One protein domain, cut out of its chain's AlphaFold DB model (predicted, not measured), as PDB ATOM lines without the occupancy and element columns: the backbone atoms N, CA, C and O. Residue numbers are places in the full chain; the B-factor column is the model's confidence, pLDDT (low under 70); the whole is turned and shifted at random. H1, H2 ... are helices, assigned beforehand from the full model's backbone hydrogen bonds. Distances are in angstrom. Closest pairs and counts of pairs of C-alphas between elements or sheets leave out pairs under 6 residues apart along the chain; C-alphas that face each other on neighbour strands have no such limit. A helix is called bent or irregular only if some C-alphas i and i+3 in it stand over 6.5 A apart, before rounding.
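AT A GLANCE: This is residues 11 to 191 and 304 to 321 of the 414 residues of an uncharacterized protein of Candidatus Woesearchaeota archaeon (UniProt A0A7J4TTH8). Two very long helices, H1 and H6, lie side by side, run opposite ways and make a long rod; the short helices H2 to H5 gather as a small head round the first part of H6. H7 packs on the side of H6, and residues 314 to 321, of which 314 to 319 belong to H8, stick out. The printed part has 199 residues, eight named helices, H1 to H8 in order, and no named strand: all helix. It is extended, with a radius of gyration of the C-alphas of 28.5 A and spans of 96 by 37 by 24 A.

HOW THE PARTS SIT: Start with H1, residues 11 to 61, which touches the hub, H6, residues 127 to 186, opposite ways at a shallow tilt of 22 degrees; their closest C-alphas, Leu 19 and Val 183, are 5.8 A apart. H1 touches H2, residues 65 to 78, with residues 56 to 60 alone, closest at C-alphas 60 and 68, 5.0 A. H3, residues 89 to 92, touches H4, residues 101 to 107, closest at C-alphas 89 and 102, 5.8 A. H4 touches residues 129 to 137 of H6, closest at C-alphas 105 and 133, 6.8 A. H5, residues 113 to 122, forms a hairpin with H6, closest at C-alphas 113 and 138, 5.3 A. H7, residues 304 to 307, touches H6, closest at C-alphas 305 and 163, 6.2 A; H8, residues 313 to 319, touches no helix. Every O i to N i+4 pair is within hydrogen-bond range in H1, H2 and H4, against 3 of 6 in H5, 54 of 56 in H6 and 2 of 3 in H8; H3 and H7 are too short for one.

IN THESE COORDINATES: Find C-alpha 11 at (-61.745, 30.816, -24.075); H1 runs 74.0 A from there. H2 measures 20.0 A. From C-alpha 127 at (31.320, 13.518, -33.849), H6 runs 86.7 A, with a kink of 26 degrees near residue 176. H5 is only just irregular: C-alphas 114 and 117 are 6.8 A apart.

THE WHOLE: The C-alphas farthest apart, Phe 11 and Gln 124, are 96.8 A apart. Residues 192 to 303 are cut out, a gap of 47.9 A between C-alphas 191 and 304. Of the links printed whole, none is long. Confidence is under 70 at residues 309 to 321.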
ATOM      1  N   PHE A  11     -62.385  31.903 -24.814       73.56
ATOM      2  CA  PHE A  11     -61.745  30.816 -24.075       73.56
ATOM      3  C   PHE A  11     -60.729  30.050 -24.938       73.56
ATOM      4  O   PHE A  11     -59.648  29.719 -24.442       73.56
ATOM      5  N   PHE A  12     -61.039  29.793 -26.216       78.94
ATOM      6  CA  PHE A  12     -60.099  29.208 -27.177       78.94
ATOM      7  C   PHE A  12     -58.860  30.093 -27.315       78.94
ATOM      8  O   PHE A  12     -57.758  29.613 -27.078       78.94
ATOM      9  N   GLY A  13     -59.030  31.400 -27.548       79.31
ATOM     10  CA  GLY A  13     -57.904  32.330 -27.697       79.31
ATOM     11  C   GLY A  13     -56.953  32.361 -26.492       79.31
ATOM     12  O   GLY A  13     -55.738  32.269 -26.654       79.31
ATOM     13  N   VAL A  14     -57.484  32.422 -25.264       81.31
ATOM     14  CA  VAL A  14     -56.654  32.408 -24.040       81.31
ATOM     15  C   VAL A  14     -55.987  31.046 -23.819       81.31
ATOM     16  O   VAL A  14     -54.850  30.979 -23.341       81.31
ATOM     17  N   SER A  15     -56.679  29.952 -24.146       79.81
ATOM     18  CA  SER A  15     -56.137  28.595 -24.009       79.81
ATOM     19  C   SER A  15     -55.021  28.336 -25.016       79.81
ATOM     20  O   SER A  15     -53.966  27.852 -24.616       79.81
ATOM     21  N   GLU A  16     -55.206  28.747 -26.270       82.62
ATOM     22  CA  GLU A  16     -54.197  28.677 -27.328       82.62
ATOM     23  C   GLU A  16     -52.995  29.571 -27.026       82.62
ATOM     24  O   GLU A  16     -51.858  29.140 -27.179       82.62
ATOM     25  N   GLN A  17     -53.201  30.778 -26.489       86.00
ATOM     26  CA  GLN A  17     -52.083  31.622 -26.063       86.00
ATOM     27  C   GLN A  17     -51.247  30.943 -24.967       86.00
ATOM     28  O   GLN A  17     -50.016  30.958 -25.008       86.00
ATOM     29  N   ARG A  18     -51.899  30.320 -23.976       84.12
ATOM     30  CA  ARG A  18     -51.204  29.567 -22.920       84.12
ATOM     31  C   ARG A  18     -50.524  28.320 -23.476       84.12
ATOM     32  O   ARG A  18     -49.404  28.029 -23.066       84.12
ATOM     33  N   LEU A  19     -51.175  27.605 -24.390       85.25
ATOM     34  CA  LEU A  19     -50.619  26.437 -25.069       85.25
ATOM     35  C   LEU A  19     -49.365  26.824 -25.859       85.25
ATOM     36  O   LEU A  19     -48.322  26.210 -25.648       85.25
ATOM     37  N   GLY A  20     -49.441  27.882 -26.667       85.50
ATOM     38  CA  GLY A  20     -48.333  28.431 -27.445       85.50
ATOM     39  C   GLY A  20     -47.145  28.806 -26.566       85.50
ATOM     40  O   GLY A  20     -46.045  28.314 -26.785       85.50
ATOM     41  N   LEU A  21     -47.367  29.540 -25.469       88.75
ATOM     42  CA  LEU A  21     -46.294  29.874 -24.520       88.75
ATOM     43  C   LEU A  21     -45.602  28.630 -23.936       88.75
ATOM     44  O   LEU A  21     -44.389  28.632 -23.719       88.75
ATOM     45  N   GLN A  22     -46.354  27.563 -23.649       85.94
ATOM     46  CA  GLN A  22     -45.783  26.314 -23.136       85.94
ATOM     47  C   GLN A  22     -45.047  25.539 -24.243       85.94
ATOM     48  O   GLN A  22     -43.963  25.014 -23.988       85.94
ATOM     49  N   GLN A  23     -45.589  25.499 -25.464       84.50
ATOM     50  CA  GLN A  23     -44.956  24.883 -26.635       84.50
ATOM     51  C   GLN A  23     -43.654  25.595 -27.023       84.50
ATOM     52  O   GLN A  23     -42.656  24.929 -27.300       84.50
ATOM     53  N   ASP A  24     -43.619  26.926 -26.951       88.88
ATOM     54  CA  ASP A  24     -42.419  27.728 -27.187       88.88
ATOM     55  C   ASP A  24     -41.331  27.393 -26.167       88.88
ATOM     56  O   ASP A  24     -40.169  27.194 -26.524       88.88
ATOM     57  N   LYS A  25     -41.697  27.263 -24.884       87.69
ATOM     58  CA  LYS A  25     -40.752  26.871 -23.828       87.69
ATOM     59  C   LYS A  25     -40.221  25.458 -24.028       87.69
ATOM     60  O   LYS A  25     -39.015  25.246 -23.909       87.69
ATOM     61  N   VAL A  26     -41.087  24.505 -24.375       85.62
ATOM     62  CA  VAL A  26     -40.672  23.139 -24.730       85.62
ATOM     63  C   VAL A  26     -39.700  23.165 -25.908       85.62
ATOM     64  O   VAL A  26     -38.635  22.560 -25.822       85.62
ATOM     65  N   SER A  27     -40.019  23.907 -26.968       85.81
ATOM     66  CA  SER A  27     -39.181  24.016 -28.166       85.81
ATOM     67  C   SER A  27     -37.818  24.636 -27.857       85.81
ATOM     68  O   SER A  27     -36.794  24.122 -28.303       85.81
ATOM     69  N   GLN A  28     -37.776  25.681 -27.024       89.88
ATOM     70  CA  GLN A  28     -36.532  26.298 -26.546       89.88
ATOM     71  C   GLN A  28     -35.658  25.297 -25.778       89.88
ATOM     72  O   GLN A  28     -34.449  25.199 -26.023       89.88
ATOM     73  N   PHE A  29     -36.252  24.527 -24.865       87.19
ATOM     74  CA  PHE A  29     -35.511  23.517 -24.116       87.19
ATOM     75  C   PHE A  29     -35.029  22.372 -25.006       87.19
ATOM     76  O   PHE A  29     -33.864  21.999 -24.906       87.19
ATOM     77  N   LEU A  30     -35.871  21.846 -25.899       83.81
ATOM     78  CA  LEU A  30     -35.492  20.779 -26.830       83.81
ATOM     79  C   LEU A  30     -34.383  21.225 -27.787       83.81
ATOM     80  O   LEU A  30     -33.452  20.461 -28.024       83.81
ATOM     81  N   ALA A  31     -34.415  22.469 -28.274       87.31
ATOM     82  CA  ALA A  31     -33.333  23.024 -29.087       87.31
ATOM     83  C   ALA A  31     -32.013  23.111 -28.299       87.31
ATOM     84  O   ALA A  31     -30.954  22.734 -28.803       87.31
ATOM     85  N   THR A  32     -32.078  23.553 -27.040       88.44
ATOM     86  CA  THR A  32     -30.908  23.616 -26.149       88.44
ATOM     87  C   THR A  32     -30.358  22.214 -25.863       88.44
ATOM     88  O   THR A  32     -29.151  21.994 -25.968       88.44
ATOM     89  N   ILE A  33     -31.234  21.245 -25.576       85.56
ATOM     90  CA  ILE A  33     -30.880  19.830 -25.396       85.56
ATOM     91  C   ILE A  33     -30.218  19.286 -26.663       85.56
ATOM     92  O   ILE A  33     -29.148  18.696 -26.572       85.56
ATOM     93  N   GLY A  34     -30.789  19.531 -27.845       83.81
ATOM     94  CA  GLY A  34     -30.222  19.092 -29.120       83.81
ATOM     95  C   GLY A  34     -28.814  19.643 -29.368       83.81
ATOM     96  O   GLY A  34     -27.927  18.903 -29.798       83.81
ATOM     97  N   LYS A  35     -28.572  20.917 -29.028       88.75
ATOM     98  CA  LYS A  35     -27.232  21.520 -29.097       88.75
ATOM     99  C   LYS A  35     -26.249  20.826 -28.146       88.75
ATOM    100  O   LYS A  35     -25.169  20.440 -28.585       88.75
ATOM    101  N   MET A  36     -26.635  20.612 -26.889       86.62
ATOM    102  CA  MET A  36     -25.778  19.942 -25.902       86.62
ATOM    103  C   MET A  36     -25.512  18.476 -26.256       86.62
ATOM    104  O   MET A  36     -24.399  17.995 -26.084       86.62
ATOM    105  N   VAL A  37     -26.490  17.768 -26.826       84.81
ATOM    106  CA  VAL A  37     -26.296  16.402 -27.338       84.81
ATOM    107  C   VAL A  37     -25.240  16.393 -28.449       84.81
ATOM    108  O   VAL A  37     -24.348  15.547 -28.436       84.81
ATOM    109  N   LYS A  38     -25.270  17.361 -29.376       86.19
ATOM    110  CA  LYS A  38     -24.235  17.501 -30.415       86.19
ATOM    111  C   LYS A  38     -22.846  17.771 -29.823       86.19
ATOM    112  O   LYS A  38     -21.872  17.183 -30.285       86.19
ATOM    113  N   GLU A  39     -22.751  18.638 -28.818       88.88
ATOM    114  CA  GLU A  39     -21.497  18.909 -28.099       88.88
ATOM    115  C   GLU A  39     -20.986  17.650 -27.378       88.88
ATOM    116  O   GLU A  39     -19.797  17.344 -27.424       88.88
ATOM    117  N   LEU A  40     -21.887  16.842 -26.817       87.38
ATOM    118  CA  LEU A  40     -21.557  15.582 -26.155       87.38
ATOM    119  C   LEU A  40     -20.931  14.562 -27.128       87.38
ATOM    120  O   LEU A  40     -19.923  13.945 -26.788       87.38
ATOM    121  N   PHE A  41     -21.426  14.455 -28.370       86.25
ATOM    122  CA  PHE A  41     -20.770  13.660 -29.425       86.25
ATOM    123  C   PHE A  41     -19.342  14.136 -29.723       86.25
ATOM    124  O   PHE A  41     -18.439  13.320 -29.924       86.25
ATOM    125  N   GLN A  42     -19.126  15.454 -29.768       90.00
ATOM    126  CA  GLN A  42     -17.799  16.021 -30.013       90.00
ATOM    127  C   GLN A  42     -16.833  15.681 -28.872       90.00
ATOM    128  O   GLN A  42     -15.700  15.284 -29.143       90.00
ATOM    129  N   LEU A  43     -17.297  15.746 -27.619       91.06
ATOM    130  CA  LEU A  43     -16.504  15.381 -26.443       91.06
ATOM    131  C   LEU A  43     -16.154  13.892 -26.413       91.06
ATOM    132  O   LEU A  43     -14.999  13.550 -26.177       91.06
ATOM    133  N   VAL A  44     -17.110  13.000 -26.695       90.00
ATOM    134  CA  VAL A  44     -16.840  11.550 -26.761       90.00
ATOM    135  C   VAL A  44     -15.789  11.247 -27.833       90.00
ATOM    136  O   VAL A  44     -14.825  10.526 -27.572       90.00
ATOM    137  N   ARG A  45     -15.908  11.865 -29.016       90.44
ATOM    138  CA  ARG A  45     -14.907  11.735 -30.083       90.44
ATOM    139  C   ARG A  45     -13.534  12.254 -29.654       90.44
ATOM    140  O   ARG A  45     -12.528  11.624 -29.971       90.44
ATOM    141  N   GLU A  46     -13.472  13.384 -28.956       92.88
ATOM    142  CA  GLU A  46     -12.211  13.922 -28.442       92.88
ATOM    143  C   GLU A  46     -11.563  12.960 -27.442       92.88
ATOM    144  O   GLU A  46     -10.379  12.653 -27.578       92.88
ATOM    145  N   ILE A  47     -12.331  12.424 -26.487       92.25
ATOM    146  CA  ILE A  47     -11.825  11.456 -25.503       92.25
ATOM    147  C   ILE A  47     -11.299  10.202 -26.206       92.25
ATOM    148  O   ILE A  47     -10.219   9.730 -25.859       92.25
ATOM    149  N   ARG A  48     -11.996   9.706 -27.233       91.50
ATOM    150  CA  ARG A  48     -11.530   8.570 -28.037       91.50
ATOM    151  C   ARG A  48     -10.182   8.845 -28.707       91.50
ATOM    152  O   ARG A  48      -9.277   8.023 -28.613       91.50
ATOM    153  N   ILE A  49     -10.017  10.011 -29.332       91.81
ATOM    154  CA  ILE A  49      -8.740  10.404 -29.953       91.81
ATOM    155  C   ILE A  49      -7.636  10.521 -28.890       91.81
ATOM    156  O   ILE A  49      -6.492  10.133 -29.134       91.81
ATOM    157  N   LEU A  50      -7.957  11.043 -27.701       93.12
ATOM    158  CA  LEU A  50      -7.015  11.109 -26.583       93.12
ATOM    159  C   LEU A  50      -6.623   9.711 -26.085       93.12
ATOM    160  O   LEU A  50      -5.444   9.484 -25.821       93.12
ATOM    161  N   ASP A  51      -7.568   8.773 -25.998       91.75
ATOM    162  CA  ASP A  51      -7.318   7.374 -25.626       91.75
ATOM    163  C   ASP A  51      -6.425   6.664 -26.652       91.75
ATOM    164  O   ASP A  51      -5.447   6.012 -26.275       91.75
ATOM    165  N   GLU A  52      -6.710   6.822 -27.947       90.81
ATOM    166  CA  GLU A  52      -5.892   6.282 -29.041       90.81
ATOM    167  C   GLU A  52      -4.457   6.828 -28.966       90.81
ATOM    168  O   GLU A  52      -3.491   6.062 -28.990       90.81
ATOM    169  N   ARG A  53      -4.296   8.143 -28.757       90.00
ATOM    170  CA  ARG A  53      -2.975   8.768 -28.584       90.00
ATOM    171  C   ARG A  53      -2.256   8.253 -27.344       90.00
ATOM    172  O   ARG A  53      -1.106   7.837 -27.446       90.00
ATOM    173  N   LEU A  54      -2.906   8.241 -26.181       92.50
ATOM    174  CA  LEU A  54      -2.312   7.754 -24.931       92.50
ATOM    175  C   LEU A  54      -1.909   6.279 -25.014       92.50
ATOM    176  O   LEU A  54      -0.926   5.882 -24.388       92.50
ATOM    177  N   THR A  55      -2.621   5.477 -25.807       92.62
ATOM    178  CA  THR A  55      -2.265   4.075 -26.057       92.62
ATOM    179  C   THR A  55      -0.882   3.961 -26.696       92.62
ATOM    180  O   THR A  55      -0.089   3.138 -26.240       92.62
ATOM    181  N   LEU A  56      -0.549   4.832 -27.656       90.56
ATOM    182  CA  LEU A  56       0.778   4.879 -28.284       90.56
ATOM    183  C   LEU A  56       1.875   5.252 -27.280       90.56
ATOM    184  O   LEU A  56       2.892   4.567 -27.207       90.56
ATOM    185  N   TYR A  57       1.652   6.274 -26.448       90.31
ATOM    186  CA  TYR A  57       2.603   6.639 -25.388       90.31
ATOM    187  C   TYR A  57       2.822   5.487 -24.401       90.31
ATOM    188  O   TYR A  57       3.957   5.134 -24.094       90.31
ATOM    189  N   ASN A  58       1.745   4.850 -23.939       90.75
ATOM    190  CA  ASN A  58       1.825   3.737 -22.995       90.75
ATOM    191  C   ASN A  58       2.451   2.471 -23.612       90.75
ATOM    192  O   ASN A  58       3.014   1.661 -22.880       90.75
ATOM    193  N   ALA A  59       2.309   2.244 -24.921       90.06
ATOM    194  CA  ALA A  59       2.968   1.146 -25.636       90.06
ATOM    195  C   ALA A  59       4.471   1.414 -25.790       90.06
ATOM    196  O   ALA A  59       5.296   0.561 -25.474       90.06
ATOM    197  N   SER A  60       4.830   2.642 -26.144       88.38
ATOM    198  CA  SER A  60       6.214   3.097 -26.211       88.38
ATOM    199  C   SER A  60       6.943   2.972 -24.858       88.38
ATOM    200  O   SER A  60       8.054   2.446 -24.802       88.38
ATOM    201  N   TYR A  61       6.311   3.354 -23.739       87.38
ATOM    202  CA  TYR A  61       6.882   3.142 -22.397       87.38
ATOM    203  C   TYR A  61       7.027   1.659 -22.015       87.38
ATOM    204  O   TYR A  61       7.840   1.334 -21.152       87.38
ATOM    205  N   ARG A  62       6.269   0.757 -22.654       87.25
ATOM    206  CA  ARG A  62       6.404  -0.702 -22.503       87.25
ATOM    207  C   ARG A  62       7.524  -1.299 -23.362       87.25
ATOM    208  O   ARG A  62       7.768  -2.496 -23.261       87.25
ATOM    209  N   GLY A  63       8.208  -0.488 -24.169       84.56
ATOM    210  CA  GLY A  63       9.294  -0.936 -25.040       84.56
ATOM    211  C   GLY A  63       8.859  -1.284 -26.465       84.56
ATOM    212  O   GLY A  63       9.647  -1.873 -27.196       84.56
ATOM    213  N   ASP A  64       7.631  -0.946 -26.868       88.56
ATOM    214  CA  ASP A  64       7.124  -1.265 -28.203       88.56
ATOM    215  C   ASP A  64       7.745  -0.355 -29.279       88.56
ATOM    216  O   ASP A  64       7.526   0.861 -29.301       88.56
ATOM    217  N   ILE A  65       8.536  -0.953 -30.175       84.94
ATOM    218  CA  ILE A  65       9.329  -0.241 -31.190       84.94
ATOM    219  C   ILE A  65       8.436   0.492 -32.212       84.94
ATOM    220  O   ILE A  65       8.675   1.678 -32.449       84.94
ATOM    221  N   PRO A  66       7.370  -0.113 -32.781       89.06
ATOM    222  CA  PRO A  66       6.467   0.580 -33.704       89.06
ATOM    223  C   PRO A  66       5.773   1.799 -33.084       89.06
ATOM    224  O   PRO A  66       5.585   2.820 -33.755       89.06
ATOM    225  N   ALA A  67       5.416   1.726 -31.798       89.00
ATOM    226  CA  ALA A  67       4.823   2.851 -31.083       89.00
ATOM    227  C   ALA A  67       5.825   4.005 -30.920       89.00
ATOM    228  O   ALA A  67       5.464   5.167 -31.113       89.00
ATOM    229  N   GLU A  68       7.091   3.696 -30.627       89.12
ATOM    230  CA  GLU A  68       8.158   4.695 -30.530       89.12
ATOM    231  C   GLU A  68       8.449   5.363 -31.880       89.12
ATOM    232  O   GLU A  68       8.543   6.589 -31.951       89.12
ATOM    233  N   ILE A  69       8.512   4.581 -32.962       89.75
ATOM    234  CA  ILE A  69       8.674   5.095 -34.331       89.75
ATOM    235  C   ILE A  69       7.518   6.036 -34.687       89.75
ATOM    236  O   ILE A  69       7.746   7.133 -35.197       89.75
ATOM    237  N   SER A  70       6.283   5.653 -34.354       91.25
ATOM    238  CA  SER A  70       5.097   6.482 -34.596       91.25
ATOM    239  C   SER A  70       5.163   7.813 -33.837       91.25
ATOM    240  O   SER A  70       4.887   8.866 -34.412       91.25
ATOM    241  N   LEU A  71       5.577   7.805 -32.562       91.88
ATOM    242  CA  LEU A  71       5.742   9.027 -31.761       91.88
ATOM    243  C   LEU A  71       6.851   9.936 -32.293       91.88
ATOM    244  O   LEU A  71       6.682  11.155 -32.313       91.88
ATOM    245  N   LYS A  72       7.967   9.359 -32.745       91.31
ATOM    246  CA  LYS A  72       9.049  10.098 -33.406       91.31
ATOM    247  C   LYS A  72       8.582  10.742 -34.709       91.31
ATOM    248  O   LYS A  72       8.913  11.897 -34.954       91.31
ATOM    249  N   GLY A  73       7.768  10.036 -35.496       90.31
ATOM    250  CA  GLY A  73       7.119  10.585 -36.688       90.31
ATOM    251  C   GLY A  73       6.243  11.793 -36.352       90.31
ATOM    252  O   GLY A  73       6.450  12.873 -36.898       90.31
ATOM    253  N   TYR A  74       5.351  11.653 -35.363       90.50
ATOM    254  CA  TYR A  74       4.523  12.769 -34.891       90.50
ATOM    255  C   TYR A  74       5.352  13.964 -34.422       90.50
ATOM    256  O   TYR A  74       4.993  15.103 -34.707       90.50
ATOM    257  N   TRP A  75       6.452  13.725 -33.713       92.25
ATOM    258  CA  TRP A  75       7.338  14.788 -33.255       92.25
ATOM    259  C   TRP A  75       7.993  15.542 -34.418       92.25
ATOM    260  O   TRP A  75       7.986  16.772 -34.420       92.25
ATOM    261  N   ILE A  76       8.500  14.833 -35.431       89.38
ATOM    262  CA  ILE A  76       9.098  15.467 -36.614       89.38
ATOM    263  C   ILE A  76       8.059  16.327 -37.345       89.38
ATOM    264  O   ILE A  76       8.338  17.477 -37.695       89.38
ATOM    265  N   ASP A  77       6.847  15.809 -37.531       88.75
ATOM    266  CA  ASP A  77       5.803  16.519 -38.270       88.75
ATOM    267  C   ASP A  77       5.260  17.735 -37.502       88.75
ATOM    268  O   ASP A  77       5.098  18.809 -38.084       88.75
ATOM    269  N   LEU A  78       4.999  17.596 -36.196       86.88
ATOM    270  CA  LEU A  78       4.367  18.639 -35.376       86.88
ATOM    271  C   LEU A  78       5.359  19.649 -34.792       86.88
ATOM    272  O   LEU A  78       5.038  20.832 -34.714       86.88
ATOM    273  N   VAL A  79       6.532  19.198 -34.336       86.44
ATOM    274  CA  VAL A  79       7.494  20.036 -33.598       86.44
ATOM    275  C   VAL A  79       8.583  20.574 -34.514       86.44
ATOM    276  O   VAL A  79       8.975  21.731 -34.379       86.44
ATOM    277  N   GLU A  80       9.066  19.772 -35.465       84.94
ATOM    278  CA  GLU A  80      10.124  20.211 -36.386       84.94
ATOM    279  C   GLU A  80       9.600  20.803 -37.701       84.94
ATOM    280  O   GLU A  80      10.373  21.386 -38.466       84.94
ATOM    281  N   GLY A  81       8.295  20.694 -37.970       81.81
ATOM    282  CA  GLY A  81       7.674  21.178 -39.206       81.81
ATOM    283  C   GLY A  81       7.963  20.295 -40.426       81.81
ATOM    284  O   GLY A  81       7.893  20.766 -41.568       81.81
ATOM    285  N   GLY A  82       8.310  19.024 -40.197       82.06
ATOM    286  CA  GLY A  82       8.619  18.047 -41.237       82.06
ATOM    287  C   GLY A  82       9.803  18.453 -42.121       82.06
ATOM    288  O   GLY A  82      10.664  19.241 -41.740       82.06
ATOM    289  N   ALA A  83       9.832  17.957 -43.363       76.94
ATOM    290  CA  ALA A  83      10.939  18.167 -44.307       76.94
ATOM    291  C   ALA A  83      11.070  19.602 -44.871       76.94
ATOM    292  O   ALA A  83      11.899  19.847 -45.754       76.94
ATOM    293  N   LYS A  84      10.228  20.546 -44.427       78.62
ATOM    294  CA  LYS A  84      10.267  21.950 -44.870       78.62
ATOM    295  C   LYS A  84      11.316  22.759 -44.113       78.62
ATOM    296  O   LYS A  84      11.873  23.696 -44.678       78.62
ATOM    297  N   THR A  85      11.608  22.388 -42.870       81.75
ATOM    298  CA  THR A  85      12.586  23.091 -42.040       81.75
ATOM    299  C   THR A  85      13.978  22.495 -42.265       81.75
ATOM    300  O   THR A  85      14.152  21.299 -42.014       81.75
ATOM    301  N   PRO A  86      14.994  23.283 -42.672       80.19
ATOM    302  CA  PRO A  86      16.361  22.785 -42.872       80.19
ATOM    303  C   PRO A  86      16.981  22.164 -41.613       80.19
ATOM    304  O   PRO A  86      17.815  21.276 -41.700       80.19
ATOM    305  N   SER A  87      16.531  22.595 -40.430       81.69
ATOM    306  CA  SER A  87      16.989  22.093 -39.133       81.69
ATOM    307  C   SER A  87      16.199  20.891 -38.596       81.69
ATOM    308  O   SER A  87      16.436  20.480 -37.457       81.69
ATOM    309  N   SER A  88      15.258  20.333 -39.360       86.25
ATOM    310  CA  SER A  88      14.564  19.086 -39.001       86.25
ATOM    311  C   SER A  88      15.432  17.861 -39.303       86.25
ATOM    312  O   SER A  88      16.377  17.944 -40.087       86.25
ATOM    313  N   VAL A  89      15.100  16.707 -38.723       83.44
ATOM    314  CA  VAL A  89      15.777  15.429 -39.004       83.44
ATOM    315  C   VAL A  89      15.758  15.104 -40.507       83.44
ATOM    316  O   VAL A  89      16.788  14.724 -41.062       83.44
ATOM    317  N   TYR A  90      14.633  15.337 -41.196       86.00
ATOM    318  CA  TYR A  90      14.524  15.141 -42.650       86.00
ATOM    319  C   TYR A  90      15.152  16.267 -43.482       86.00
ATOM    320  O   TYR A  90      15.612  16.026 -44.597       86.00
ATOM    321  N   GLY A  91      15.169  17.498 -42.970       84.38
ATOM    322  CA  GLY A  91      15.797  18.644 -43.629       84.38
ATOM    323  C   GLY A  91      17.318  18.532 -43.642       84.38
ATOM    324  O   GLY A  91      17.927  18.701 -44.695       84.38
ATOM    325  N   MET A  92      17.912  18.153 -42.506       83.50
ATOM    326  CA  MET A  92      19.359  17.957 -42.375       83.50
ATOM    327  C   MET A  92      19.862  16.773 -43.194       83.50
ATOM    328  O   MET A  92      20.984  16.815 -43.684       83.50
ATOM    329  N   ALA A  93      19.039  15.744 -43.416       85.75
ATOM    330  CA  ALA A  93      19.411  14.593 -44.241       85.75
ATOM    331  C   ALA A  93      19.755  14.953 -45.702       85.75
ATOM    332  O   ALA A  93      20.356  14.144 -46.405       85.75
ATOM    333  N   ARG A  94      19.405  16.167 -46.158       85.31
ATOM    334  CA  ARG A  94      19.787  16.699 -47.478       85.31
ATOM    335  C   ARG A  94      21.242  17.168 -47.545       85.31
ATOM    336  O   ARG A  94      21.781  17.292 -48.641       85.31
ATOM    337  N   GLU A  95      21.869  17.449 -46.407       82.88
ATOM    338  CA  GLU A  95      23.267  17.869 -46.343       82.88
ATOM    339  C   GLU A  95      24.208  16.653 -46.399       82.88
ATOM    340  O   GLU A  95      23.979  15.624 -45.751       82.88
ATOM    341  N   LEU A  96      25.301  16.786 -47.161       71.38
ATOM    342  CA  LEU A  96      26.357  15.779 -47.314       71.38
ATOM    343  C   LEU A  96      27.086  15.574 -45.971       71.38
ATOM    344  O   LEU A  96      28.095  16.210 -45.683       71.38
ATOM    345  N   GLY A  97      26.531  14.716 -45.115       76.19
ATOM    346  CA  GLY A  97      27.051  14.426 -43.772       76.19
ATOM    347  C   GLY A  97      26.009  13.916 -42.772       76.19
ATOM    348  O   GLY A  97      26.387  13.311 -41.768       76.19
ATOM    349  N   PHE A  98      24.714  14.103 -43.057       83.38
ATOM    350  CA  PHE A  98      23.611  13.707 -42.169       83.38
ATOM    351  C   PHE A  98      22.590  12.774 -42.837       83.38
ATOM    352  O   PHE A  98      21.495  12.591 -42.313       83.38
ATOM    353  N   ILE A  99      22.941  12.143 -43.962       87.00
ATOM    354  CA  ILE A  99      22.042  11.254 -44.723       87.00
ATOM    355  C   ILE A  99      21.494  10.115 -43.844       87.00
ATOM    356  O   ILE A  99      20.318   9.787 -43.933       87.00
ATOM    357  N   THR A 100      22.314   9.565 -42.943       87.88
ATOM    358  CA  THR A 100      21.930   8.474 -42.028       87.88
ATOM    359  C   THR A 100      21.239   8.952 -40.745       87.88
ATOM    360  O   THR A 100      20.900   8.139 -39.887       87.88
ATOM    361  N   LEU A 101      21.050  10.266 -40.559       86.38
ATOM    362  CA  LEU A 101      20.448  10.825 -39.345       86.38
ATOM    363  C   LEU A 101      19.002  10.344 -39.114       86.38
ATOM    364  O   LEU A 101      18.710   9.999 -37.968       86.38
ATOM    365  N   PRO A 102      18.108  10.286 -40.125       87.88
ATOM    366  CA  PRO A 102      16.756   9.766 -39.934       87.88
ATOM    367  C   PRO A 102      16.762   8.308 -39.480       87.88
ATOM    368  O   PRO A 102      16.121   7.990 -38.482       87.88
ATOM    369  N   ASP A 103      17.549   7.454 -40.137       88.56
ATOM    370  CA  ASP A 103      17.633   6.027 -39.811       88.56
ATOM    371  C   ASP A 103      18.095   5.822 -38.364       88.56
ATOM    372  O   ASP A 103      17.439   5.128 -37.591       88.56
ATOM    373  N   LEU A 104      19.155   6.525 -37.950       88.38
ATOM    374  CA  LEU A 104      19.664   6.473 -36.575       88.38
ATOM    375  C   LEU A 104      18.682   7.045 -35.548       88.38
ATOM    376  O   LEU A 104      18.649   6.601 -34.399       88.38
ATOM    377  N   PHE A 105      17.895   8.049 -35.935       89.06
ATOM    378  CA  PHE A 105      16.886   8.631 -35.064       89.06
ATOM    379  C   PHE A 105      15.718   7.668 -34.845       89.06
ATOM    380  O   PHE A 105      15.300   7.494 -33.700       89.06
ATOM    381  N   PHE A 106      15.210   7.015 -35.893       89.31
ATOM    382  CA  PHE A 106      14.104   6.062 -35.779       89.31
ATOM    383  C   PHE A 106      14.515   4.753 -35.104       89.31
ATOM    384  O   PHE A 106      13.764   4.284 -34.248       89.31
ATOM    385  N   ASP A 107      15.718   4.248 -35.387       89.25
ATOM    386  CA  ASP A 107      16.254   2.997 -34.831       89.25
ATOM    387  C   ASP A 107      16.584   3.078 -33.329       89.25
ATOM    388  O   ASP A 107      16.600   2.072 -32.624       89.25
ATOM    389  N   ALA A 108      16.802   4.285 -32.788       86.00
ATOM    390  CA  ALA A 108      17.101   4.444 -31.367       86.00
ATOM    391  C   ALA A 108      15.989   3.834 -30.474       86.00
ATOM    392  O   ALA A 108      14.815   4.176 -30.644       86.00
ATOM    393  N   PRO A 109      16.319   2.989 -29.480       83.25
ATOM    394  CA  PRO A 109      15.318   2.410 -28.590       83.25
ATOM    395  C   PRO A 109      14.642   3.494 -27.729       83.25
ATOM    396  O   PRO A 109      15.142   4.621 -27.641       83.25
ATOM    397  N   PRO A 110      13.515   3.182 -27.064       81.94
ATOM    398  CA  PRO A 110      12.897   4.099 -26.115       81.94
ATOM    399  C   PRO A 110      13.857   4.379 -24.950       81.94
ATOM    400  O   PRO A 110      14.132   3.516 -24.117       81.94
ATOM    401  N   LEU A 111      14.387   5.603 -24.910       81.12
ATOM    402  CA  LEU A 111      15.414   6.042 -23.962       81.12
ATOM    403  C   LEU A 111      14.859   7.098 -23.000       81.12
ATOM    404  O   LEU A 111      13.927   7.836 -23.315       81.12
ATOM    405  N   GLN A 112      15.461   7.176 -21.813       78.12
ATOM    406  CA  GLN A 112      15.275   8.299 -20.890       78.12
ATOM    407  C   GLN A 112      16.288   9.407 -21.209       78.12
ATOM    408  O   GLN A 112      17.382   9.072 -21.675       78.12
ATOM    409  N   PRO A 113      15.985  10.691 -20.915       76.88
ATOM    410  CA  PRO A 113      16.861  11.822 -21.236       76.88
ATOM    411  C   PRO A 113      18.320  11.622 -20.798       76.88
ATOM    412  O   PRO A 113      19.238  11.896 -21.569       76.88
ATOM    413  N   ASP A 114      18.529  11.059 -19.607       79.25
ATOM    414  CA  ASP A 114      19.857  10.879 -19.005       79.25
ATOM    415  C   ASP A 114      20.685   9.771 -19.684       79.25
ATOM    416  O   ASP A 114      21.914   9.809 -19.690       79.25
ATOM    417  N   HIS A 115      20.026   8.796 -20.319       80.94
ATOM    418  CA  HIS A 115      20.684   7.670 -20.990       80.94
ATOM    419  C   HIS A 115      20.990   7.929 -22.471       80.94
ATOM    420  O   HIS A 115      21.730   7.157 -23.084       80.94
ATOM    421  N   VAL A 116      20.470   9.021 -23.046       82.19
ATOM    422  CA  VAL A 116      20.679   9.368 -24.461       82.19
ATOM    423  C   VAL A 116      22.163   9.557 -24.771       82.19
ATOM    424  O   VAL A 116      22.662   9.046 -25.772       82.19
ATOM    425  N   ARG A 117      22.891  10.259 -23.900       81.69
ATOM    426  CA  ARG A 117      24.306  10.572 -24.130       81.69
ATOM    427  C   ARG A 117      25.176   9.313 -24.155       81.69
ATOM    428  O   ARG A 117      25.946   9.125 -25.093       81.69
ATOM    429  N   ASN A 118      24.961   8.411 -23.198       83.31
ATOM    430  CA  ASN A 118      25.670   7.132 -23.112       83.31
ATOM    431  C   ASN A 118      25.383   6.227 -24.321       83.31
ATOM    432  O   ASN A 118      26.267   5.498 -24.768       83.31
ATOM    433  N   TYR A 119      24.160   6.268 -24.858       84.38
ATOM    434  CA  TYR A 119      23.792   5.529 -26.068       84.38
ATOM    435  C   TYR A 119      24.525   6.068 -27.303       84.38
ATOM    436  O   TYR A 119      25.150   5.310 -28.041       84.38
ATOM    437  N   VAL A 120      24.512   7.390 -27.498       83.88
ATOM    438  CA  VAL A 120      25.105   8.034 -28.680       83.88
ATOM    439  C   VAL A 120      26.636   7.936 -28.692       83.88
ATOM    440  O   VAL A 120      27.241   7.796 -29.758       83.88
ATOM    441  N   GLU A 121      27.284   7.970 -27.526       84.00
ATOM    442  CA  GLU A 121      28.742   7.844 -27.420       84.00
ATOM    443  C   GLU A 121      29.248   6.469 -27.889       84.00
ATOM    444  O   GLU A 121      30.294   6.413 -28.543       84.00
ATOM    445  N   ARG A 122      28.467   5.399 -27.670       85.81
ATOM    446  CA  ARG A 122      28.780   4.016 -28.084       85.81
ATOM    447  C   ARG A 122      28.722   3.780 -29.595       85.81
ATOM    448  O   ARG A 122      29.324   2.826 -30.078       85.81
ATOM    449  N   LEU A 123      28.009   4.617 -30.347       86.94
ATOM    450  CA  LEU A 123      27.873   4.446 -31.795       86.94
ATOM    451  C   LEU A 123      29.186   4.795 -32.522       86.94
ATOM    452  O   LEU A 123      29.892   5.718 -32.131       86.94
ATOM    453  N   GLN A 124      29.526   4.115 -33.615       82.00
ATOM    454  CA  GLN A 124      30.767   4.351 -34.376       82.00
ATOM    455  C   GLN A 124      30.540   5.345 -35.538       82.00
ATOM    456  O   GLN A 124      30.682   4.998 -36.704       82.00
ATOM    457  N   PHE A 125      30.155   6.590 -35.228       84.88
ATOM    458  CA  PHE A 125      29.871   7.639 -36.229       84.88
ATOM    459  C   PHE A 125      30.646   8.946 -36.002       84.88
ATOM    460  O   PHE A 125      31.242   9.165 -34.945       84.88
ATOM    461  N   ASN A 126      30.584   9.846 -36.992       86.69
ATOM    462  CA  ASN A 126      31.167  11.187 -36.941       86.69
ATOM    463  C   ASN A 126      30.676  11.980 -35.708       86.69
ATOM    464  O   ASN A 126      29.485  11.987 -35.384       86.69
ATOM    465  N   LYS A 127      31.589  12.703 -35.045       85.94
ATOM    466  CA  LYS A 127      31.320  13.518 -33.849       85.94
ATOM    467  C   LYS A 127      30.184  14.523 -34.062       85.94
ATOM    468  O   LYS A 127      29.355  14.697 -33.174       85.94
ATOM    469  N   LYS A 128      30.093  15.140 -35.245       83.81
ATOM    470  CA  LYS A 128      29.022  16.104 -35.556       83.81
ATOM    471  C   LYS A 128      27.648  15.447 -35.684       83.81
ATOM    472  O   LYS A 128      26.673  15.984 -35.164       83.81
ATOM    473  N   LEU A 129      27.583  14.256 -36.279       85.38
ATOM    474  CA  LEU A 129      26.356  13.462 -36.347       85.38
ATOM    475  C   LEU A 129      25.893  13.044 -34.943       85.38
ATOM    476  O   LEU A 129      24.716  13.181 -34.623       85.38
ATOM    477  N   LYS A 130      26.828  12.633 -34.076       86.62
ATOM    478  CA  LYS A 130      26.553  12.321 -32.663       86.62
ATOM    479  C   LYS A 130      25.999  13.521 -31.890       86.62
ATOM    480  O   LYS A 130      24.999  13.386 -31.194       86.62
ATOM    481  N   GLU A 131      26.615  14.696 -32.019       86.81
ATOM    482  CA  GLU A 131      26.164  15.924 -31.341       86.81
ATOM    483  C   GLU A 131      24.726  16.302 -31.736       86.81
ATOM    484  O   GLU A 131      23.912  16.655 -30.878       86.81
ATOM    485  N   VAL A 132      24.400  16.202 -33.029       87.19
ATOM    486  CA  VAL A 132      23.057  16.497 -33.548       87.19
ATOM    487  C   VAL A 132      22.050  15.436 -33.105       87.19
ATOM    488  O   VAL A 132      20.994  15.793 -32.582       87.19
ATOM    489  N   LEU A 133      22.385  14.149 -33.239       87.75
ATOM    490  CA  LEU A 133      21.523  13.041 -32.824       87.75
ATOM    491  C   LEU A 133      21.204  13.107 -31.324       87.75
ATOM    492  O   LEU A 133      20.040  13.004 -30.941       87.75
ATOM    493  N   ALA A 134      22.207  13.358 -30.475       89.31
ATOM    494  CA  ALA A 134      22.015  13.504 -29.034       89.31
ATOM    495  C   ALA A 134      21.054  14.653 -28.701       89.31
ATOM    496  O   ALA A 134      20.133  14.474 -27.907       89.31
ATOM    497  N   ARG A 135      21.215  15.816 -29.347       89.25
ATOM    498  CA  ARG A 135      20.320  16.964 -29.147       89.25
ATOM    499  C   ARG A 135      18.874  16.613 -29.498       89.25
ATOM    500  O   ARG A 135      17.982  16.893 -28.705       89.25
ATOM    501  N   LYS A 136      18.659  15.985 -30.659       88.75
ATOM    502  CA  LYS A 136      17.328  15.627 -31.172       88.75
ATOM    503  C   LYS A 136      16.640  14.574 -30.304       88.75
ATOM    504  O   LYS A 136      15.467  14.725 -29.967       88.75
ATOM    505  N   LEU A 137      17.381  13.555 -29.871       89.31
ATOM    506  CA  LEU A 137      16.869  12.528 -28.965       89.31
ATOM    507  C   LEU A 137      16.518  13.101 -27.586       89.31
ATOM    508  O   LEU A 137      15.458  12.774 -27.058       89.31
ATOM    509  N   VAL A 138      17.335  14.002 -27.022       90.69
ATOM    510  CA  VAL A 138      17.005  14.678 -25.753       90.69
ATOM    511  C   VAL A 138      15.736  15.520 -25.897       90.69
ATOM    512  O   VAL A 138      14.830  15.397 -25.073       90.69
ATOM    513  N   THR A 139      15.622  16.329 -26.957       90.19
ATOM    514  CA  THR A 139      14.421  17.148 -27.188       90.19
ATOM    515  C   THR A 139      13.168  16.300 -27.384       90.19
ATOM    516  O   THR A 139      12.116  16.645 -26.852       90.19
ATOM    517  N   PHE A 140      13.283  15.168 -28.083       91.44
ATOM    518  CA  PHE A 140      12.189  14.216 -28.248       91.44
ATOM    519  C   PHE A 140      11.767  13.591 -26.909       91.44
ATOM    520  O   PHE A 140      10.579  13.563 -26.605       91.44
ATOM    521  N   CYS A 141      12.715  13.149 -26.073       90.12
ATOM    522  CA  CYS A 141      12.406  12.543 -24.772       90.12
ATOM    523  C   CYS A 141      11.707  13.533 -23.826       90.12
ATOM    524  O   CYS A 141      10.736  13.178 -23.156       90.12
ATOM    525  N   VAL A 142      12.177  14.784 -23.794       91.25
ATOM    526  CA  VAL A 142      11.566  15.859 -22.997       91.25
ATOM    527  C   VAL A 142      10.155  16.167 -23.499       91.25
ATOM    528  O   VAL A 142       9.214  16.185 -22.705       91.25
ATOM    529  N   TRP A 143       9.982  16.334 -24.814       92.88
ATOM    530  CA  TRP A 143       8.669  16.549 -25.428       92.88
ATOM    531  C   TRP A 143       7.701  15.405 -25.116       92.88
ATOM    532  O   TRP A 143       6.608  15.644 -24.612       92.88
ATOM    533  N   LYS A 144       8.131  14.154 -25.317       91.38
ATOM    534  CA  LYS A 144       7.334  12.950 -25.062       91.38
ATOM    535  C   LYS A 144       6.802  12.908 -23.630       91.38
ATOM    536  O   LYS A 144       5.635  12.576 -23.427       91.38
ATOM    537  N   LYS A 145       7.634  13.263 -22.645       90.94
ATOM    538  CA  LYS A 145       7.235  13.319 -21.233       90.94
ATOM    539  C   LYS A 145       6.180  14.399 -20.988       90.94
ATOM    540  O   LYS A 145       5.106  14.091 -20.482       90.94
ATOM    541  N   HIS A 146       6.453  15.641 -21.394       92.00
ATOM    542  CA  HIS A 146       5.527  16.755 -21.174       92.00
ATOM    543  C   HIS A 146       4.191  16.560 -21.896       92.00
ATOM    544  O   HIS A 146       3.137  16.782 -21.303       92.00
ATOM    545  N   THR A 147       4.216  16.090 -23.143       92.50
ATOM    546  CA  THR A 147       3.000  15.829 -23.917       92.50
ATOM    547  C   THR A 147       2.200  14.662 -23.340       92.50
ATOM    548  O   THR A 147       0.975  14.716 -23.338       92.50
ATOM    549  N   HIS A 148       2.843  13.623 -22.797       92.81
ATOM    550  CA  HIS A 148       2.126  12.538 -22.116       92.81
ATOM    551  C   HIS A 148       1.379  13.032 -20.870       92.81
ATOM    552  O   HIS A 148       0.191  12.735 -20.720       92.81
ATOM    553  N   ASP A 149       2.039  13.830 -20.027       90.69
ATOM    554  CA  ASP A 149       1.427  14.416 -18.829       90.69
ATOM    555  C   ASP A 149       0.287  15.384 -19.188       90.69
ATOM    556  O   ASP A 149      -0.792  15.336 -18.589       90.69
ATOM    557  N   GLU A 150       0.479  16.220 -20.213       92.81
ATOM    558  CA  GLU A 150      -0.553  17.118 -20.735       92.81
ATOM    559  C   GLU A 150      -1.771  16.337 -21.244       92.81
ATOM    560  O   GLU A 150      -2.900  16.629 -20.846       92.81
ATOM    561  N   LEU A 151      -1.565  15.311 -22.080       93.31
ATOM    562  CA  LEU A 151      -2.648  14.493 -22.632       93.31
ATOM    563  C   LEU A 151      -3.409  13.743 -21.537       93.31
ATOM    564  O   LEU A 151      -4.637  13.644 -21.598       93.31
ATOM    565  N   LYS A 152      -2.706  13.248 -20.512       91.56
ATOM    566  CA  LYS A 152      -3.321  12.593 -19.354       91.56
ATOM    567  C   LYS A 152      -4.202  13.568 -18.575       91.56
ATOM    568  O   LYS A 152      -5.351  13.239 -18.271       91.56
ATOM    569  N   ASN A 153      -3.699  14.769 -18.297       90.75
ATOM    570  CA  ASN A 153      -4.458  15.812 -17.610       90.75
ATOM    571  C   ASN A 153      -5.665  16.257 -18.441       90.75
ATOM    572  O   ASN A 153      -6.786  16.271 -17.933       90.75
ATOM    573  N   ARG A 154      -5.462  16.536 -19.734       91.94
ATOM    574  CA  ARG A 154      -6.525  16.914 -20.671       91.94
ATOM    575  C   ARG A 154      -7.632  15.872 -20.692       91.94
ATOM    576  O   ARG A 154      -8.784  16.231 -20.500       91.94
ATOM    577  N   ARG A 155      -7.294  14.584 -20.809       92.19
ATOM    578  CA  ARG A 155      -8.272  13.489 -20.757       92.19
ATOM    579  C   ARG A 155      -9.114  13.529 -19.480       92.19
ATOM    580  O   ARG A 155     -10.333  13.406 -19.554       92.19
ATOM    581  N   VAL A 156      -8.487  13.705 -18.313       89.38
ATOM    582  CA  VAL A 156      -9.205  13.791 -17.028       89.38
ATOM    583  C   VAL A 156     -10.166  14.982 -17.012       89.38
ATOM    584  O   VAL A 156     -11.302  14.841 -16.559       89.38
ATOM    585  N   PHE A 157      -9.743  16.138 -17.526       89.94
ATOM    586  CA  PHE A 157     -10.610  17.311 -17.633       89.94
ATOM    587  C   PHE A 157     -11.761  17.095 -18.618       89.94
ATOM    588  O   PHE A 157     -12.901  17.376 -18.259       89.94
ATOM    589  N   THR A 158     -11.508  16.532 -19.802       90.75
ATOM    590  CA  THR A 158     -12.548  16.267 -20.807       90.75
ATOM    591  C   THR A 158     -13.591  15.273 -20.290       90.75
ATOM    592  O   THR A 158     -14.781  15.477 -20.499       90.75
ATOM    593  N   VAL A 159     -13.183  14.244 -19.538       90.00
ATOM    594  CA  VAL A 159     -14.114  13.294 -18.900       90.00
ATOM    595  C   VAL A 159     -14.977  13.977 -17.827       90.00
ATOM    596  O   VAL A 159     -16.186  13.755 -17.775       90.00
ATOM    597  N   LYS A 160     -14.399  14.854 -16.995       88.19
ATOM    598  CA  LYS A 160     -15.175  15.657 -16.027       88.19
ATOM    599  C   LYS A 160     -16.136  16.624 -16.724       88.19
ATOM    600  O   LYS A 160     -17.260  16.809 -16.271       88.19
ATOM    601  N   TYR A 161     -15.702  17.215 -17.829       89.06
ATOM    602  CA  TYR A 161     -16.508  18.135 -18.619       89.06
ATOM    603  C   TYR A 161     -17.680  17.419 -19.307       89.06
ATOM    604  O   TYR A 161     -18.808  17.898 -19.247       89.06
ATOM    605  N   LEU A 162     -17.451  16.220 -19.857       89.50
ATOM    606  CA  LEU A 162     -18.499  15.341 -20.389       89.50
ATOM    607  C   LEU A 162     -19.588  15.069 -19.342       89.50
ATOM    608  O   LEU A 162     -20.777  15.155 -19.643       89.50
ATOM    609  N   ARG A 163     -19.179  14.786 -18.099       85.69
ATOM    610  CA  ARG A 163     -20.102  14.584 -16.977       85.69
ATOM    611  C   ARG A 163     -20.950  15.824 -16.704       85.69
ATOM    612  O   ARG A 163     -22.168  15.717 -16.629       85.69
ATOM    613  N   GLN A 164     -20.323  16.995 -16.606       87.19
ATOM    614  CA  GLN A 164     -21.042  18.250 -16.386       87.19
ATOM    615  C   GLN A 164     -22.103  18.491 -17.473       87.19
ATOM    616  O   GLN A 164     -23.236  18.845 -17.159       87.19
ATOM    617  N   HIS A 165     -21.757  18.251 -18.740       86.88
ATOM    618  CA  HIS A 165     -22.694  18.355 -19.862       86.88
ATOM    619  C   HIS A 165     -23.876  17.397 -19.733       86.88
ATOM    620  O   HIS A 165     -25.027  17.795 -19.904       86.88
ATOM    621  N   TYR A 166     -23.608  16.144 -19.376       83.69
ATOM    622  CA  TYR A 166     -24.650  15.145 -19.172       83.69
ATOM    623  C   TYR A 166     -25.614  15.515 -18.030       83.69
ATOM    624  O   TYR A 166     -26.835  15.424 -18.192       83.69
ATOM    625  N   ASP A 167     -25.087  16.009 -16.908       82.69
ATOM    626  CA  ASP A 167     -25.886  16.452 -15.760       82.69
ATOM    627  C   ASP A 167     -26.782  17.648 -16.111       82.69
ATOM    628  O   ASP A 167     -27.957  17.692 -15.730       82.69
ATOM    629  N   ILE A 168     -26.268  18.588 -16.909       86.12
ATOM    630  CA  ILE A 168     -27.053  19.719 -17.411       86.12
ATOM    631  C   ILE A 168     -28.202  19.219 -18.294       86.12
ATOM    632  O   ILE A 168     -29.340  19.665 -18.129       86.12
ATOM    633  N   ILE A 169     -27.965  18.253 -19.188       83.44
ATOM    634  CA  ILE A 169     -29.049  17.717 -20.021       83.44
ATOM    635  C   ILE A 169     -30.103  17.000 -19.164       83.44
ATOM    636  O   ILE A 169     -31.299  17.222 -19.368       83.44
ATOM    637  N   LYS A 170     -29.700  16.202 -18.165       78.25
ATOM    638  CA  LYS A 170     -30.637  15.588 -17.201       78.25
ATOM    639  C   LYS A 170     -31.502  16.640 -16.502       78.25
ATOM    640  O   LYS A 170     -32.716  16.453 -16.376       78.25
ATOM    641  N   MET A 171     -30.896  17.746 -16.073       84.19
ATOM    642  CA  MET A 171     -31.602  18.861 -15.445       84.19
ATOM    643  C   MET A 171     -32.647  19.457 -16.399       84.19
ATOM    644  O   MET A 171     -33.819  19.543 -16.031       84.19
ATOM    645  N   TYR A 172     -32.277  19.775 -17.641       80.88
ATOM    646  CA  TYR A 172     -33.231  20.281 -18.635       80.88
ATOM    647  C   TYR A 172     -34.354  19.282 -18.943       80.88
ATOM    648  O   TYR A 172     -35.516  19.678 -18.995       80.88
ATOM    649  N   MET A 173     -34.059  17.985 -19.054       76.31
ATOM    650  CA  MET A 173     -35.089  16.948 -19.229       76.31
ATOM    651  C   MET A 173     -36.061  16.899 -18.043       76.31
ATOM    652  O   MET A 173     -37.259  16.678 -18.223       76.31
ATOM    653  N   SER A 174     -35.573  17.130 -16.820       77.06
ATOM    654  CA  SER A 174     -36.423  17.218 -15.628       77.06
ATOM    655  C   SER A 174     -37.355  18.434 -15.672       77.06
ATOM    656  O   SER A 174     -38.516  18.331 -15.273       77.06
ATOM    657  N   TRP A 175     -36.877  19.551 -16.229       83.88
ATOM    658  CA  TRP A 175     -37.647  20.781 -16.390       83.88
ATOM    659  C   TRP A 175     -38.643  20.713 -17.538       83.88
ATOM    660  O   TRP A 175     -39.724  21.258 -17.391       83.88
ATOM    661  N   VAL A 176     -38.339  20.025 -18.642       82.31
ATOM    662  CA  VAL A 176     -39.237  19.904 -19.807       82.31
ATOM    663  C   VAL A 176     -40.491  19.089 -19.491       82.31
ATOM    664  O   VAL A 176     -41.586  19.436 -19.936       82.31
ATOM    665  N   LYS A 177     -40.359  18.031 -18.683       78.44
ATOM    666  CA  LYS A 177     -41.456  17.116 -18.320       78.44
ATOM    667  C   LYS A 177     -42.754  17.807 -17.864       78.44
ATOM    668  O   LYS A 177     -43.808  17.467 -18.405       78.44
ATOM    669  N   PRO A 178     -42.747  18.747 -16.897       82.12
ATOM    670  CA  PRO A 178     -43.968  19.442 -16.492       82.12
ATOM    671  C   PRO A 178     -44.582  20.285 -17.617       82.12
ATOM    672  O   PRO A 178     -45.806  20.292 -17.738       82.12
ATOM    673  N   TYR A 179     -43.776  20.930 -18.469       80.94
ATOM    674  CA  TYR A 179     -44.298  21.697 -19.606       80.94
ATOM    675  C   TYR A 179     -44.964  20.786 -20.630       80.94
ATOM    676  O   TYR A 179     -46.081  21.070 -21.042       80.94
ATOM    677  N   LEU A 180     -44.355  19.650 -20.975       76.69
ATOM    678  CA  LEU A 180     -44.984  18.682 -21.879       76.69
ATOM    679  C   LEU A 180     -46.309  18.147 -21.318       76.69
ATOM    680  O   LEU A 180     -47.296  18.025 -22.045       76.69
ATOM    681  N   ARG A 181     -46.365  17.881 -20.007       78.19
ATOM    682  CA  ARG A 181     -47.610  17.482 -19.337       78.19
ATOM    683  C   ARG A 181     -48.673  18.580 -19.413       78.19
ATOM    684  O   ARG A 181     -49.846  18.271 -19.602       78.19
ATOM    685  N   ASN A 182     -48.281  19.845 -19.272       79.88
ATOM    686  CA  ASN A 182     -49.190  20.984 -19.383       79.88
ATOM    687  C   ASN A 182     -49.671  21.195 -20.819       79.88
ATOM    688  O   ASN A 182     -50.871  21.355 -21.017       79.88
ATOM    689  N   VAL A 183     -48.773  21.124 -21.806       80.06
ATOM    690  CA  VAL A 183     -49.111  21.172 -23.235       80.06
ATOM    691  C   VAL A 183     -50.159  20.113 -23.541       80.06
ATOM    692  O   VAL A 183     -51.191  20.435 -24.111       80.06
ATOM    693  N   ARG A 184     -49.969  18.872 -23.074       75.31
ATOM    694  CA  ARG A 184     -50.940  17.801 -23.314       75.31
ATOM    695  C   ARG A 184     -52.298  18.044 -22.655       75.31
ATOM    696  O   ARG A 184     -53.317  17.687 -23.228       75.31
ATOM    697  N   ARG A 185     -52.317  18.625 -21.453       73.62
ATOM    698  CA  ARG A 185     -53.560  18.954 -20.733       73.62
ATOM    699  C   ARG A 185     -54.321  20.123 -21.349       73.62
ATOM    700  O   ARG A 185     -55.538  20.171 -21.229       73.62
ATOM    701  N   LEU A 186     -53.598  21.076 -21.931       77.50
ATOM    702  CA  LEU A 186     -54.163  22.245 -22.602       77.50
ATOM    703  C   LEU A 186     -54.531  21.953 -24.057       77.50
ATOM    704  O   LEU A 186     -55.377  22.647 -24.612       77.50
ATOM    705  N   GLN A 187     -53.917  20.935 -24.662       77.50
ATOM    706  CA  GLN A 187     -54.237  20.497 -26.009       77.50
ATOM    707  C   GLN A 187     -55.696  20.047 -26.073       77.50
ATOM    708  O   GLN A 187     -56.125  19.159 -25.333       77.50
ATOM    709  N   MET A 188     -56.445  20.666 -26.979       75.94
ATOM    710  CA  MET A 188     -57.845  20.338 -27.186       75.94
ATOM    711  C   MET A 188     -58.005  18.937 -27.771       75.94
ATOM    712  O   MET A 188     -57.195  18.480 -28.581       75.94
ATOM    713  N   ASP A 189     -59.077  18.253 -27.379       75.38
ATOM    714  CA  ASP A 189     -59.411  16.958 -27.966       75.38
ATOM    715  C   ASP A 189     -60.028  17.148 -29.360       75.38
ATOM    716  O   ASP A 189     -61.177  17.579 -29.494       75.38
ATOM    717  N   GLN A 190     -59.262  16.798 -30.398       70.81
ATOM    718  CA  GLN A 190     -59.649  16.928 -31.807       70.81
ATOM    719  C   GLN A 190     -61.011  16.281 -32.097       70.81
ATOM    720  O   GLN A 190     -61.862  16.870 -32.752       70.81
ATOM    721  N   LYS A 191     -61.278  15.102 -31.518       73.06
ATOM    722  CA  LYS A 191     -62.538  14.376 -31.748       73.06
ATOM    723  C   LYS A 191     -63.765  15.141 -31.253       73.06
ATOM    724  O   LYS A 191     -64.879  14.869 -31.689       73.06
ATOM    725  N   TYR A 304     -17.367   6.129 -20.194       83.56
ATOM    726  CA  TYR A 304     -16.686   7.365 -19.793       83.56
ATOM    727  C   TYR A 304     -17.313   8.029 -18.567       83.56
ATOM    728  O   TYR A 304     -16.586   8.503 -17.694       83.56
ATOM    729  N   LEU A 305     -18.639   7.999 -18.445       79.00
ATOM    730  CA  LEU A 305     -19.338   8.478 -17.251       79.00
ATOM    731  C   LEU A 305     -19.005   7.620 -16.016       79.00
ATOM    732  O   LEU A 305     -18.787   8.164 -14.932       79.00
ATOM    733  N   GLN A 306     -18.841   6.301 -16.180       80.94
ATOM    734  CA  GLN A 306     -18.362   5.422 -15.104       80.94
ATOM    735  C   GLN A 306     -16.952   5.786 -14.633       80.94
ATOM    736  O   GLN A 306     -16.695   5.875 -13.432       80.94
ATOM    737  N   GLN A 307     -16.043   6.087 -15.564       77.00
ATOM    738  CA  GLN A 307     -14.696   6.567 -15.229       77.00
ATOM    739  C   GLN A 307     -14.707   7.931 -14.522       77.00
ATOM    740  O   GLN A 307     -13.789   8.228 -13.759       77.00
ATOM    741  N   ALA A 308     -15.736   8.750 -14.743       72.69
ATOM    742  CA  ALA A 308     -15.932  10.026 -14.060       72.69
ATOM    743  C   ALA A 308     -16.494   9.882 -12.628       72.69
ATOM    744  O   ALA A 308     -16.708  10.901 -11.965       72.69
ATOM    745  N   GLY A 309     -16.731   8.654 -12.147       63.81
ATOM    746  CA  GLY A 309     -17.197   8.365 -10.789       63.81
ATOM    747  C   GLY A 309     -18.717   8.234 -10.627       63.81
ATOM    748  O   GLY A 309     -19.215   8.505  -9.536       63.81
ATOM    749  N   GLU A 310     -19.464   7.863 -11.675       52.19
ATOM    750  CA  GLU A 310     -20.882   7.469 -11.567       52.19
ATOM    751  C   GLU A 310     -21.089   5.949 -11.728       52.19
ATOM    752  O   GLU A 310     -20.614   5.335 -12.677       52.19
ATOM    753  N   ASP A 311     -21.912   5.339 -10.870       48.25
ATOM    754  CA  ASP A 311     -22.491   4.001 -11.085       48.25
ATOM    755  C   ASP A 311     -23.635   4.080 -12.128       48.25
ATOM    756  O   ASP A 311     -24.814   3.876 -11.829       48.25
ATOM    757  N   VAL A 312     -23.305   4.387 -13.384       49.50
ATOM    758  CA  VAL A 312     -24.274   4.586 -14.487       49.50
ATOM    759  C   VAL A 312     -25.092   3.316 -14.798       49.50
ATOM    760  O   VAL A 312     -26.196   3.378 -15.347       49.50
ATOM    761  N   SER A 313     -24.596   2.144 -14.386       47.62
ATOM    762  CA  SER A 313     -25.228   0.844 -14.645       47.62
ATOM    763  C   SER A 313     -26.633   0.706 -14.044       47.62
ATOM    764  O   SER A 313     -27.448  -0.049 -14.575       47.62
ATOM    765  N   LYS A 314     -26.971   1.441 -12.974       45.22
ATOM    766  CA  LYS A 314     -28.273   1.314 -12.290       45.22
ATOM    767  C   LYS A 314     -29.396   2.131 -12.935       45.22
ATOM    768  O   LYS A 314     -30.559   1.730 -12.824       45.22
ATOM    769  N   ASP A 315     -29.069   3.219 -13.628       44.88
ATOM    770  CA  ASP A 315     -30.060   4.104 -14.253       44.88
ATOM    771  C   ASP A 315     -30.403   3.655 -15.683       44.88
ATOM    772  O   ASP A 315     -31.583   3.573 -16.034       44.88
ATOM    773  N   PHE A 316     -29.413   3.208 -16.463       41.34
ATOM    774  CA  PHE A 316     -29.649   2.663 -17.806       41.34
ATOM    775  C   PHE A 316     -30.209   1.231 -17.788       41.34
ATOM    776  O   PHE A 316     -31.024   0.886 -18.642       41.34
ATOM    777  N   ALA A 317     -29.893   0.400 -16.782       41.19
ATOM    778  CA  ALA A 317     -30.523  -0.922 -16.633       41.19
ATOM    779  C   ALA A 317     -32.017  -0.848 -16.256       41.19
ATOM    780  O   ALA A 317     -32.761  -1.811 -16.473       41.19
ATOM    781  N   LYS A 318     -32.477   0.290 -15.714       44.12
ATOM    782  CA  LYS A 318     -33.910   0.574 -15.530       44.12
ATOM    783  C   LYS A 318     -34.584   1.027 -16.829       44.12
ATOM    784  O   LYS A 318     -35.767   0.745 -16.989       44.12
ATOM    785  N   GLN A 319     -33.853   1.664 -17.750       43.44
ATOM    786  CA  GLN A 319     -34.370   2.123 -19.049       43.44
ATOM    787  C   GLN A 319     -34.322   1.036 -20.142       43.44
ATOM    788  O   GLN A 319     -35.292   0.877 -20.875       43.44
ATOM    789  N   LYS A 320     -33.301   0.162 -20.165       34.06
ATOM    790  CA  LYS A 320     -33.219  -1.007 -21.074       34.06
ATOM    791  C   LYS A 320     -34.299  -2.084 -20.825       34.06
ATOM    792  O   LYS A 320     -34.393  -3.047 -21.581       34.06
ATOM    793  N   GLN A 321     -35.159  -1.933 -19.811       36.41
ATOM    794  CA  GLN A 321     -36.319  -2.807 -19.566       36.41
ATOM    795  C   GLN A 321     -37.614  -2.331 -20.250       36.41
ATOM    796  O   GLN A 321     -38.684  -2.461 -19.668       36.41
TER     797      GLN A 321